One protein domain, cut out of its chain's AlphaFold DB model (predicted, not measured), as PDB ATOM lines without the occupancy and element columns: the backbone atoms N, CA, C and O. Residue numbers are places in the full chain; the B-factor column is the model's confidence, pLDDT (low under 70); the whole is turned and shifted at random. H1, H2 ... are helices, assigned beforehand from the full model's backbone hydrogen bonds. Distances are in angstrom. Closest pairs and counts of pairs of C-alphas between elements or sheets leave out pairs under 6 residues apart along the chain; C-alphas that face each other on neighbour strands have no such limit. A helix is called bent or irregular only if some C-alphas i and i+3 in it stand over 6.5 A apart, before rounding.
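AT A GLANCE: This is residues 23 to 93 and 100 to 111 of the 243 residues of the protein "Cytochrome c3 family protein" of Deltaproteobacteria bacterium (UniProt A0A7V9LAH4). With little regular structure, this is a body of loops holding four short helices: H1 and H2 make a corner toward one end, H3 lies near the middle, and H4 is apart. The 83 printed residues, all helix by class, have only 20 in H1, H2, H3 and H4, in that order. It is compact, radius of gyration of the C-alphas 13.5 A, spanning 38 by 30 by 24 A.

HOW THE PARTS SIT: Past residues 23 to 42, find H1, residues 43 to 46, and H2, residues 48 to 51; they touch only at the corner, closest C-alphas Glu 44 and Ser 50, 5.5 A. H3, residues 64 to 71, only just touches H1, with 3 pairs of C-alphas within 8 A, closest Cys 46 and Ser 66, 5.9 A. H4, residues 86 to 89, is apart from H1, H2 and H3. In H3, 3 of 4 O i to N i+4 pairs are within hydrogen-bond range; the others are too short for one.

IN THESE COORDINATES: Find C-alpha 43 at (86.478, 39.895, 23.304), where H1 begins. H2 is irregular, only just: C-alphas 48 and 51 are 6.53 A apart. H3 runs 10.3 A; H4 ends at (76.306, 30.967, 37.608).

THE WHOLE: Residues 94 to 99 are unprinted, a 10.9 A gap between C-alphas. Links H2 to H3 and H3 to H4 are long. In the printed part 25 residues have pLDDT under 70, among them residues 100 to 111.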
ATOM      1  N   GLY A  23      74.678  23.189  29.920       56.06
ATOM      2  CA  GLY A  23      73.262  23.519  30.113       56.06
ATOM      3  C   GLY A  23      72.948  24.175  31.453       56.06
ATOM      4  O   GLY A  23      71.793  24.508  31.673       56.06
ATOM      5  N   ASP A  24      73.945  24.307  32.326       68.38
ATOM      6  CA  ASP A  24      73.772  24.702  33.725       68.38
ATOM      7  C   ASP A  24      74.313  26.113  34.008       68.38
ATOM      8  O   ASP A  24      73.923  26.728  34.983       68.38
ATOM      9  N   VAL A  25      75.151  26.690  33.138       75.38
ATOM     10  CA  VAL A  25      75.753  28.013  33.381       75.38
ATOM     11  C   VAL A  25      74.922  29.141  32.756       75.38
ATOM     12  O   VAL A  25      74.715  29.183  31.542       75.38
ATOM     13  N   LYS A  26      74.486  30.086  33.591       80.62
ATOM     14  CA  LYS A  26      73.888  31.380  33.251       80.62
ATOM     15  C   LYS A  26      74.991  32.300  32.728       80.62
ATOM     16  O   LYS A  26      75.903  32.660  33.468       80.62
ATOM     17  N   PHE A  27      74.914  32.682  31.458       85.31
ATOM     18  CA  PHE A  27      75.881  33.589  30.843       85.31
ATOM     19  C   PHE A  27      75.199  34.536  29.854       85.31
ATOM     20  O   PHE A  27      74.408  34.092  29.021       85.31
ATOM     21  N   ASP A  28      75.545  35.824  29.926       84.81
ATOM     22  CA  ASP A  28      75.037  36.883  29.051       84.81
ATOM     23  C   ASP A  28      76.180  37.781  28.552       84.81
ATOM     24  O   ASP A  28      76.945  38.315  29.350       84.81
ATOM     25  N   HIS A  29      76.303  37.967  27.233       84.25
ATOM     26  CA  HIS A  29      77.386  38.776  26.655       84.25
ATOM     27  C   HIS A  29      77.216  40.279  26.914       84.25
ATOM     28  O   HIS A  29      78.222  40.979  26.997       84.25
ATOM     29  N   GLY A  30      75.983  40.785  27.038       85.62
ATOM     30  CA  GLY A  30      75.723  42.206  27.293       85.62
ATOM     31  C   GLY A  30      76.220  42.634  28.672       85.62
ATOM     32  O   GLY A  30      76.899  43.651  28.803       85.62
ATOM     33  N   ALA A  31      75.977  41.800  29.682       86.25
ATOM     34  CA  ALA A  31      76.460  41.996  31.046       86.25
ATOM     35  C   ALA A  31      77.996  41.926  31.173       86.25
ATOM     36  O   ALA A  31      78.550  42.489  32.110       86.25
ATOM     37  N   HIS A  32      78.693  41.280  30.232       90.25
ATOM     38  CA  HIS A  32      80.154  41.106  30.247       90.25
ATOM     39  C   HIS A  32      80.894  42.089  29.329       90.25
ATOM     40  O   HIS A  32      82.015  41.823  28.906       90.25
ATOM     41  N   GLN A  33      80.287  43.234  29.011       90.38
ATOM     42  CA  GLN A  33      80.956  44.292  28.247       90.38
ATOM     43  C   GLN A  33      81.806  45.206  29.133       90.38
ATOM     44  O   GLN A  33      82.757  45.824  28.645       90.38
ATOM     45  N   ARG A  34      81.456  45.330  30.420       90.81
ATOM     46  CA  ARG A  34      82.127  46.212  31.382       90.81
ATOM     47  C   ARG A  34      82.155  45.603  32.780       90.81
ATOM     48  O   ARG A  34      81.244  44.866  33.142       90.81
ATOM     49  N   ASP A  35      83.179  45.935  33.558       88.50
ATOM     50  CA  ASP A  35      83.250  45.588  34.982       88.50
ATOM     51  C   ASP A  35      82.492  46.599  35.870       88.50
ATOM     52  O   ASP A  35      81.961  47.603  35.384       88.50
ATOM     53  N   ILE A  36      82.456  46.371  37.190       84.62
ATOM     54  CA  ILE A  36      81.761  47.272  38.137       84.62
ATOM     55  C   ILE A  36      82.346  48.690  38.195       84.62
ATOM     56  O   ILE A  36      81.696  49.603  38.700       84.62
ATOM     57  N   LYS A  37      83.575  48.883  37.704       87.12
ATOM     58  CA  LYS A  37      84.244  50.186  37.611       87.12
ATOM     59  C   LYS A  37      84.014  50.849  36.250       87.12
ATOM     60  O   LYS A  37      84.522  51.943  36.011       87.12
ATOM     61  N   GLY A  38      83.255  50.210  35.359       88.81
ATOM     62  CA  GLY A  38      82.958  50.687  34.013       88.81
ATOM     63  C   GLY A  38      84.068  50.419  32.991       88.81
ATOM     64  O   GLY A  38      83.940  50.853  31.838       88.81
ATOM     65  N   ALA A  39      85.135  49.705  33.368       90.31
ATOM     66  CA  ALA A  39      86.219  49.366  32.454       90.31
ATOM     67  C   ALA A  39      85.729  48.356  31.412       90.31
ATOM     68  O   ALA A  39      85.028  47.404  31.746       90.31
ATOM     69  N   ALA A  40      86.075  48.578  30.142       90.69
ATOM     70  CA  ALA A  40      85.645  47.711  29.050       90.69
ATOM     71  C   ALA A  40      86.353  46.350  29.105       90.69
ATOM     72  O   ALA A  40      87.574  46.291  29.250       90.69
ATOM     73  N   ILE A  41      85.581  45.280  28.929       90.56
ATOM     74  CA  ILE A  41      86.069  43.906  28.798       90.56
ATOM     75  C   ILE A  41      86.160  43.594  27.304       90.56
ATOM     76  O   ILE A  41      85.197  43.782  26.556       90.56
ATOM     77  N   LYS A  42      87.330  43.159  26.839       88.44
ATOM     78  CA  LYS A  42      87.569  42.884  25.421       88.44
ATOM     79  C   LYS A  42      87.178  41.454  25.072       88.44
ATOM     80  O   LYS A  42      87.319  40.533  25.868       88.44
ATOM     81  N   CYS A  43      86.796  41.232  23.816       84.62
ATOM     82  CA  CYS A  43      86.478  39.895  23.304       84.62
ATOM     83  C   CYS A  43      87.641  38.905  23.499       84.62
ATOM     84  O   CYS A  43      87.417  37.748  23.844       84.62
ATOM     85  N   GLU A  44      88.880  39.371  23.318       85.75
ATOM     86  CA  GLU A  44      90.117  38.587  23.454       85.75
ATOM     87  C   GLU A  44      90.456  38.192  24.898       85.75
ATOM     88  O   GLU A  44      91.281  37.297  25.123       85.75
ATOM     89  N   ASP A  45      89.799  38.807  25.883       84.31
ATOM     90  CA  ASP A  45      89.969  38.448  27.288       84.31
ATOM     91  C   ASP A  45      89.421  37.036  27.538       84.31
ATOM     92  O   ASP A  45      90.094  36.231  28.184       84.31
ATOM     93  N   CYS A  46      88.292  36.693  26.903       81.94
ATOM     94  CA  CYS A  46      87.674  35.363  26.956       81.94
ATOM     95  C   CYS A  46      87.979  34.513  25.708       81.94
ATOM     96  O   CYS A  46      88.309  33.332  25.806       81.94
ATOM     97  N   HIS A  47      87.911  35.102  24.515       84.88
ATOM     98  CA  HIS A  47      88.110  34.421  23.237       84.88
ATOM     99  C   HIS A  47      89.447  34.821  22.618       84.88
ATOM    100  O   HIS A  47      89.492  35.639  21.701       84.88
ATOM    101  N   LYS A  48      90.553  34.214  23.064       79.12
ATOM    102  CA  LYS A  48      91.924  34.573  22.632       79.12
ATOM    103  C   LYS A  48      92.119  34.657  21.110       79.12
ATOM    104  O   LYS A  48      92.894  35.477  20.636       79.12
ATOM    105  N   LYS A  49      91.391  33.846  20.334       78.25
ATOM    106  CA  LYS A  49      91.461  33.841  18.862       78.25
ATOM    107  C   LYS A  49      90.690  34.983  18.181       78.25
ATOM    108  O   LYS A  49      90.931  35.230  17.005       78.25
ATOM    109  N   SER A  50      89.825  35.709  18.893       78.75
ATOM    110  CA  SER A  50      89.055  36.843  18.343       78.75
ATOM    111  C   SER A  50      89.912  38.033  17.918       78.75
ATOM    112  O   SER A  50      89.490  38.816  17.076       78.75
ATOM    113  N   ALA A  51      91.151  38.122  18.408       78.12
ATOM    114  CA  ALA A  51      92.119  39.104  17.932       78.12
ATOM    115  C   ALA A  51      92.571  38.859  16.476       78.12
ATOM    116  O   ALA A  51      93.103  39.763  15.840       78.12
ATOM    117  N   THR A  52      92.400  37.637  15.950       78.12
ATOM    118  CA  THR A  52      92.998  37.206  14.667       78.12
ATOM    119  C   THR A  52      92.028  36.524  13.701       78.12
ATOM    120  O   THR A  52      92.329  36.441  12.514       78.12
ATOM    121  N   SER A  53      90.861  36.065  14.164       76.00
ATOM    122  CA  SER A  53      89.790  35.527  13.316       76.00
ATOM    123  C   SER A  53      88.445  36.136  13.722       76.00
ATOM    124  O   SER A  53      88.153  36.168  14.914       76.00
ATOM    125  N   PRO A  54      87.612  36.593  12.768       68.00
ATOM    126  CA  PRO A  54      86.258  37.076  13.040       68.00
ATOM    127  C   PRO A  54      85.190  35.965  12.995       68.00
ATOM    128  O   PRO A  54      84.002  36.246  13.141       68.00
ATOM    129  N   SER A  55      85.572  34.711  12.724       69.31
ATOM    130  CA  SER A  55      84.617  33.616  12.541       69.31
ATOM    131  C   SER A  55      84.115  33.069  13.876       69.31
ATOM    132  O   SER A  55      84.889  32.582  14.699       69.31
ATOM    133  N   TYR A  56      82.788  33.021  14.040       66.25
ATOM    134  CA  TYR A  56      82.136  32.396  15.198       66.25
ATOM    135  C   TYR A  56      82.595  30.946  15.436       66.25
ATOM    136  O   TYR A  56      82.716  30.513  16.580       66.25
ATOM    137  N   ALA A  57      82.879  30.195  14.367       67.75
ATOM    138  CA  ALA A  57      83.324  28.805  14.470       67.75
ATOM    139  C   ALA A  57      84.698  28.663  15.153       67.75
ATOM    140  O   ALA A  57      84.976  27.623  15.751       67.75
ATOM    141  N   ASP A  58      85.521  29.714  15.127       67.31
ATOM    142  CA  ASP A  58      86.862  29.733  15.719       67.31
ATOM    143  C   ASP A  58      86.860  30.205  17.183       67.31
ATOM    144  O   ASP A  58      87.903  30.232  17.849       67.31
ATOM    145  N   HIS A  59      85.690  30.571  17.710       69.31
ATOM    146  CA  HIS A  59      85.491  31.051  19.074       69.31
ATOM    147  C   HIS A  59      84.839  29.970  19.925       69.31
ATOM    148  O   HIS A  59      83.681  30.068  20.334       69.31
ATOM    149  N   ALA A  60      85.616  28.921  20.208       70.62
ATOM    150  CA  ALA A  60      85.218  27.919  21.185       70.62
ATOM    151  C   ALA A  60      84.826  28.600  22.515       70.62
ATOM    152  O   ALA A  60      85.442  29.612  22.883       70.62
ATOM    153  N   PRO A  61      83.823  28.061  23.236       71.94
ATOM    154  CA  PRO A  61      83.477  28.545  24.564       71.94
ATOM    155  C   PRO A  61      84.730  28.643  25.442       71.94
ATOM    156  O   PRO A  61      85.545  27.710  25.430       71.94
ATOM    157  N   PRO A  62      84.909  29.757  26.173       72.62
ATOM    158  CA  PRO A  62      86.052  29.912  27.051       72.62
ATOM    159  C   PRO A  62      86.011  28.839  28.135       72.62
ATOM    160  O   PRO A  62      84.951  28.347  28.533       72.62
ATOM    161  N   ARG A  63      87.192  28.471  28.621       72.06
ATOM    162  CA  ARG A  63      87.300  27.604  29.790       72.06
ATOM    163  C   ARG A  63      86.909  28.409  31.028       72.06
ATOM    164  O   ARG A  63      87.096  29.621  31.065       72.06
ATOM    165  N   VAL A  64      86.392  27.739  32.055       72.88
ATOM    166  CA  VAL A  64      85.886  28.422  33.262       72.88
ATOM    167  C   VAL A  64      86.975  29.187  34.028       72.88
ATOM    168  O   VAL A  64      86.677  30.179  34.682       72.88
ATOM    169  N   GLU A  65      88.243  28.809  33.854       69.38
ATOM    170  CA  GLU A  65      89.415  29.576  34.310       69.38
ATOM    171  C   GLU A  65      89.394  31.037  33.832       69.38
ATOM    172  O   GLU A  65      89.738  31.934  34.594       69.38
ATOM    173  N   SER A  66      88.912  31.312  32.615       76.75
ATOM    174  CA  SER A  66      88.790  32.681  32.103       76.75
ATOM    175  C   SER A  66      87.740  33.496  32.861       76.75
ATOM    176  O   SER A  66      87.892  34.707  32.994       76.75
ATOM    177  N   CYS A  67      86.701  32.850  33.401       78.69
ATOM    178  CA  CYS A  67      85.692  33.514  34.227       78.69
ATOM    179  C   CYS A  67      86.278  33.917  35.589       78.69
ATOM    180  O   CYS A  67      85.982  34.983  36.121       78.69
ATOM    181  N   VAL A  68      87.136  33.065  36.148       76.94
ATOM    182  CA  VAL A  68      87.645  33.165  37.526       76.94
ATOM    183  C   VAL A  68      88.589  34.342  37.698       76.94
ATOM    184  O   VAL A  68      88.535  35.009  38.724       76.94
ATOM    185  N   VAL A  69      89.368  34.662  36.660       75.38
ATOM    186  CA  VAL A  69      90.282  35.818  36.639       75.38
ATOM    187  C   VAL A  69      89.585  37.114  37.062       75.38
ATOM    188  O   VAL A  69      90.182  37.930  37.758       75.38
ATOM    189  N   CYS A  70      88.323  37.301  36.666       79.75
ATOM    190  CA  CYS A  70      87.541  38.479  37.031       79.75
ATOM    191  C   CYS A  70      86.579  38.204  38.189       79.75
ATOM    192  O   CYS A  70      86.428  39.055  39.060       79.75
ATOM    193  N   HIS A  71      85.940  37.031  38.223       80.75
ATOM    194  CA  HIS A  71      84.917  36.717  39.222       80.75
ATOM    195  C   HIS A  71      85.468  36.358  40.613       80.75
ATOM    196  O   HIS A  71      84.694  36.170  41.551       80.75
ATOM    197  N   ASP A  72      86.788  36.297  40.773       70.62
ATOM    198  CA  ASP A  72      87.450  36.218  42.079       70.62
ATOM    199  C   ASP A  72      88.045  37.569  42.532       70.62
ATOM    200  O   ASP A  72      88.476  37.734  43.672       70.62
ATOM    201  N   ASP A  73      88.015  38.588  41.665       70.06
ATOM    202  CA  ASP A  73      88.511  39.928  41.974       70.06
ATOM    203  C   ASP A  73      87.384  40.803  42.541       70.06
ATOM    204  O   ASP A  73      86.500  41.299  41.833       70.06
ATOM    205  N   SER A  74      87.448  41.049  43.851       74.06
ATOM    206  CA  SER A  74      86.489  41.907  44.561       74.06
ATOM    207  C   SER A  74      86.434  43.352  44.055       74.06
ATOM    208  O   SER A  74      85.470  44.059  44.345       74.06
ATOM    209  N   ALA A  75      87.442  43.790  43.299       77.31
ATOM    210  CA  ALA A  75      87.501  45.109  42.697       77.31
ATOM    211  C   ALA A  75      86.850  45.172  41.303       77.31
ATOM    212  O   ALA A  75      86.687  46.278  40.784       77.31
ATOM    213  N   ARG A  76      86.502  44.026  40.698       76.62
ATOM    214  CA  ARG A  76      85.915  43.924  39.348       76.62
ATOM    215  C   ARG A  76      84.483  43.409  39.340       76.62
ATOM    216  O   ARG A  76      83.735  43.778  38.437       76.62
ATOM    217  N   VAL A  77      84.096  42.592  40.322       78.44
ATOM    218  CA  VAL A  77      82.752  41.998  40.401       78.44
ATOM    219  C   VAL A  77      82.107  42.169  41.784       78.44
ATOM    220  O   VAL A  77      82.806  42.178  42.809       78.44
ATOM    221  N   PRO A  78      80.767  42.282  41.852       79.31
ATOM    222  CA  PRO A  78      80.052  42.327  43.121       79.31
ATOM    223  C   PRO A  78      80.054  40.942  43.789       79.31
ATOM    224  O   PRO A  78      80.353  39.927  43.156       79.31
ATOM    225  N   TYR A  79      79.762  40.893  45.089       74.25
ATOM    226  CA  TYR A  79      79.901  39.680  45.902       74.25
ATOM    227  C   TYR A  79      79.046  38.507  45.398       74.25
ATOM    228  O   TYR A  79      79.501  37.365  45.399       74.25
ATOM    229  N   GLU A  80      77.840  38.794  44.918       80.62
ATOM    230  CA  GLU A  80      76.814  37.835  44.497       80.62
ATOM    231  C   GLU A  80      77.201  37.077  43.225       80.62
ATOM    232  O   GLU A  80      76.673  36.003  42.948       80.62
ATOM    233  N   LEU A  81      78.130  37.640  42.453       79.25
ATOM    234  CA  LEU A  81      78.642  37.055  41.222       79.25
ATOM    235  C   LEU A  81      80.016  36.416  41.427       79.25
ATOM    236  O   LEU A  81      80.647  36.017  40.454       79.25
ATOM    237  N   ARG A  82      80.515  36.319  42.665       75.69
ATOM    238  CA  ARG A  82      81.815  35.694  42.919       75.69
ATOM    239  C   ARG A  82      81.756  34.187  42.759       75.69
ATOM    240  O   ARG A  82      80.732  33.566  43.022       75.69
ATOM    241  N   MET A  83      82.893  33.586  42.422       72.31
ATOM    242  CA  MET A  83      82.978  32.158  42.093       72.31
ATOM    243  C   MET A  83      82.536  31.214  43.226       72.31
ATOM    244  O   MET A  83      82.062  30.108  42.980       72.31
ATOM    245  N   ARG A  84      82.618  31.673  44.479       64.12
ATOM    246  CA  ARG A  84      82.111  30.951  45.657       64.12
ATOM    247  C   ARG A  84      80.579  30.899  45.763       64.12
ATOM    248  O   ARG A  84      80.054  30.169  46.597       64.12
ATOM    249  N   ILE A  85      79.865  31.706  44.977       69.81
ATOM    250  CA  ILE A  85      78.403  31.791  44.955       69.81
ATOM    251  C   ILE A  85      77.899  30.979  43.762       69.81
ATOM    252  O   ILE A  85      77.640  31.501  42.678       69.81
ATOM    253  N   CYS A  86      77.790  29.667  43.964       70.25
ATOM    254  CA  CYS A  86      77.528  28.711  42.891       70.25
ATOM    255  C   CYS A  86      76.242  29.036  42.109       70.25
ATOM    256  O   CYS A  86      76.219  28.940  40.889       70.25
ATOM    257  N   GLU A  87      75.182  29.470  42.790       74.12
ATOM    258  CA  GLU A  87      73.885  29.855  42.209       74.12
ATOM    259  C   GLU A  87      73.926  31.104  41.320       74.12
ATOM    260  O   GLU A  87      73.005  31.316  40.519       74.12
ATOM    261  N   GLY A  88      74.977  31.919  41.448       76.88
ATOM    262  CA  GLY A  88      75.198  33.085  40.598       76.88
ATOM    263  C   GLY A  88      75.409  32.672  39.143       76.88
ATOM    264  O   GLY A  88      74.913  33.333  38.232       76.88
ATOM    265  N   CYS A  89      76.048  31.519  38.932       76.50
ATOM    266  CA  CYS A  89      76.306  30.967  37.608       76.50
ATOM    267  C   CYS A  89      75.477  29.714  37.317       76.50
ATOM    268  O   CYS A  89      75.008  29.575  36.199       76.50
ATOM    269  N   HIS A  90      75.242  28.819  38.271       77.25
ATOM    270  CA  HIS A  90      74.567  27.544  38.020       77.25
ATOM    271  C   HIS A  90      73.028  27.658  38.105       77.25
ATOM    272  O   HIS A  90      72.486  28.362  38.966       77.25
ATOM    273  N   LEU A  91      72.310  26.997  37.193       72.62
ATOM    274  CA  LEU A  91      70.847  26.885  37.165       72.62
ATOM    275  C   LEU A  91      70.366  25.878  38.214       72.62
ATOM    276  O   LEU A  91      69.349  26.129  38.858       72.62
ATOM    277  N   GLU A  92      71.117  24.795  38.432       66.25
ATOM    278  CA  GLU A  92      70.832  23.767  39.436       66.25
ATOM    279  C   GLU A  92      72.087  23.446  40.271       66.25
ATOM    280  O   GLU A  92      73.159  23.163  39.743       66.25
ATOM    281  N   LYS A  93      71.972  23.444  41.609       54.00
ATOM    282  CA  LYS A  93      73.063  22.990  42.493       54.00
ATOM    283  C   LYS A  93      73.104  21.458  42.477       54.00
ATOM    284  O   LYS A  93      72.271  20.811  43.106       54.00
ATOM    285  N   LEU A 100      81.783  17.237  41.517       44.31
ATOM    286  CA  LEU A 100      82.785  18.159  42.049       44.31
ATOM    287  C   LEU A 100      83.207  19.101  40.917       44.31
ATOM    288  O   LEU A 100      83.774  18.673  39.911       44.31
ATOM    289  N   ALA A 101      82.846  20.370  41.076       45.66
ATOM    290  CA  ALA A 101      83.015  21.385  40.060       45.66
ATOM    291  C   ALA A 101      84.502  21.428  39.601       45.66
ATOM    292  O   ALA A 101      85.409  21.288  40.433       45.66
ATOM    293  N   PRO A 102      84.797  21.557  38.293       45.19
ATOM    294  CA  PRO A 102      86.164  21.479  37.768       45.19
ATOM    295  C   PRO A 102      87.104  22.548  38.360       45.19
ATOM    296  O   PRO A 102      86.920  23.734  38.130       45.19
ATOM    297  N   ARG A 103      88.186  22.147  39.051       49.38
ATOM    298  CA  ARG A 103      89.102  23.029  39.834       49.38
ATOM    299  C   ARG A 103      89.715  24.240  39.137       49.38
ATOM    300  O   ARG A 103      90.330  25.067  39.797       49.38
ATOM    301  N   SER A 104      89.508  24.379  37.839       49.59
ATOM    302  CA  SER A 104      89.664  25.620  37.085       49.59
ATOM    303  C   SER A 104      88.945  26.845  37.679       49.59
ATOM    304  O   SER A 104      89.106  27.917  37.117       49.59
ATOM    305  N   HIS A 105      88.179  26.720  38.773       51.22
ATOM    306  CA  HIS A 105      87.481  27.823  39.436       51.22
ATOM    307  C   HIS A 105      87.685  27.988  40.954       51.22
ATOM    308  O   HIS A 105      86.886  28.655  41.603       51.22
ATOM    309  N   LEU A 106      88.738  27.418  41.550       51.41
ATOM    310  CA  LEU A 106      89.033  27.640  42.976       51.41
ATOM    311  C   LEU A 106      90.092  28.742  43.193       51.41
ATOM    312  O   LEU A 106      91.143  28.692  42.550       51.41
ATOM    313  N   PRO A 107      89.867  29.692  44.126       45.75
ATOM    314  CA  PRO A 107      90.885  30.639  44.580       45.75
ATOM    315  C   PRO A 107      92.059  29.907  45.237       45.75
ATOM    316  O   PRO A 107      91.865  28.927  45.960       45.75
ATOM    317  N   SER A 108      93.276  30.440  45.115       47.69
ATOM    318  CA  SER A 108      94.486  29.908  45.773       47.69
ATOM    319  C   SER A 108      94.420  29.887  47.321       47.69
ATOM    320  O   SER A 108      95.352  29.408  47.977       47.69
ATOM    321  N   THR A 109      93.341  30.408  47.919       45.47
ATOM    322  CA  THR A 109      93.117  30.553  49.367       45.47
ATOM    323  C   THR A 109      92.186  29.507  49.993       45.47
ATOM    324  O   THR A 109      92.221  29.359  51.213       45.47
ATOM    325  N   GLU A 110      91.397  28.743  49.229       52.50
ATOM    326  CA  GLU A 110      90.506  27.701  49.781       52.50
ATOM    327  C   GLU A 110      91.183  26.329  49.787       52.50
ATOM    328  O   GLU A 110      90.894  25.420  49.007       52.50
ATOM    329  N   ARG A 111      92.133  26.180  50.706       63.62
ATOM    330  CA  ARG A 111      92.699  24.872  51.029       63.62
ATOM    331  C   ARG A 111      91.678  24.073  51.852       63.62
ATOM    332  O   ARG A 111      90.962  24.683  52.649       63.62
TER     333      ARG A 111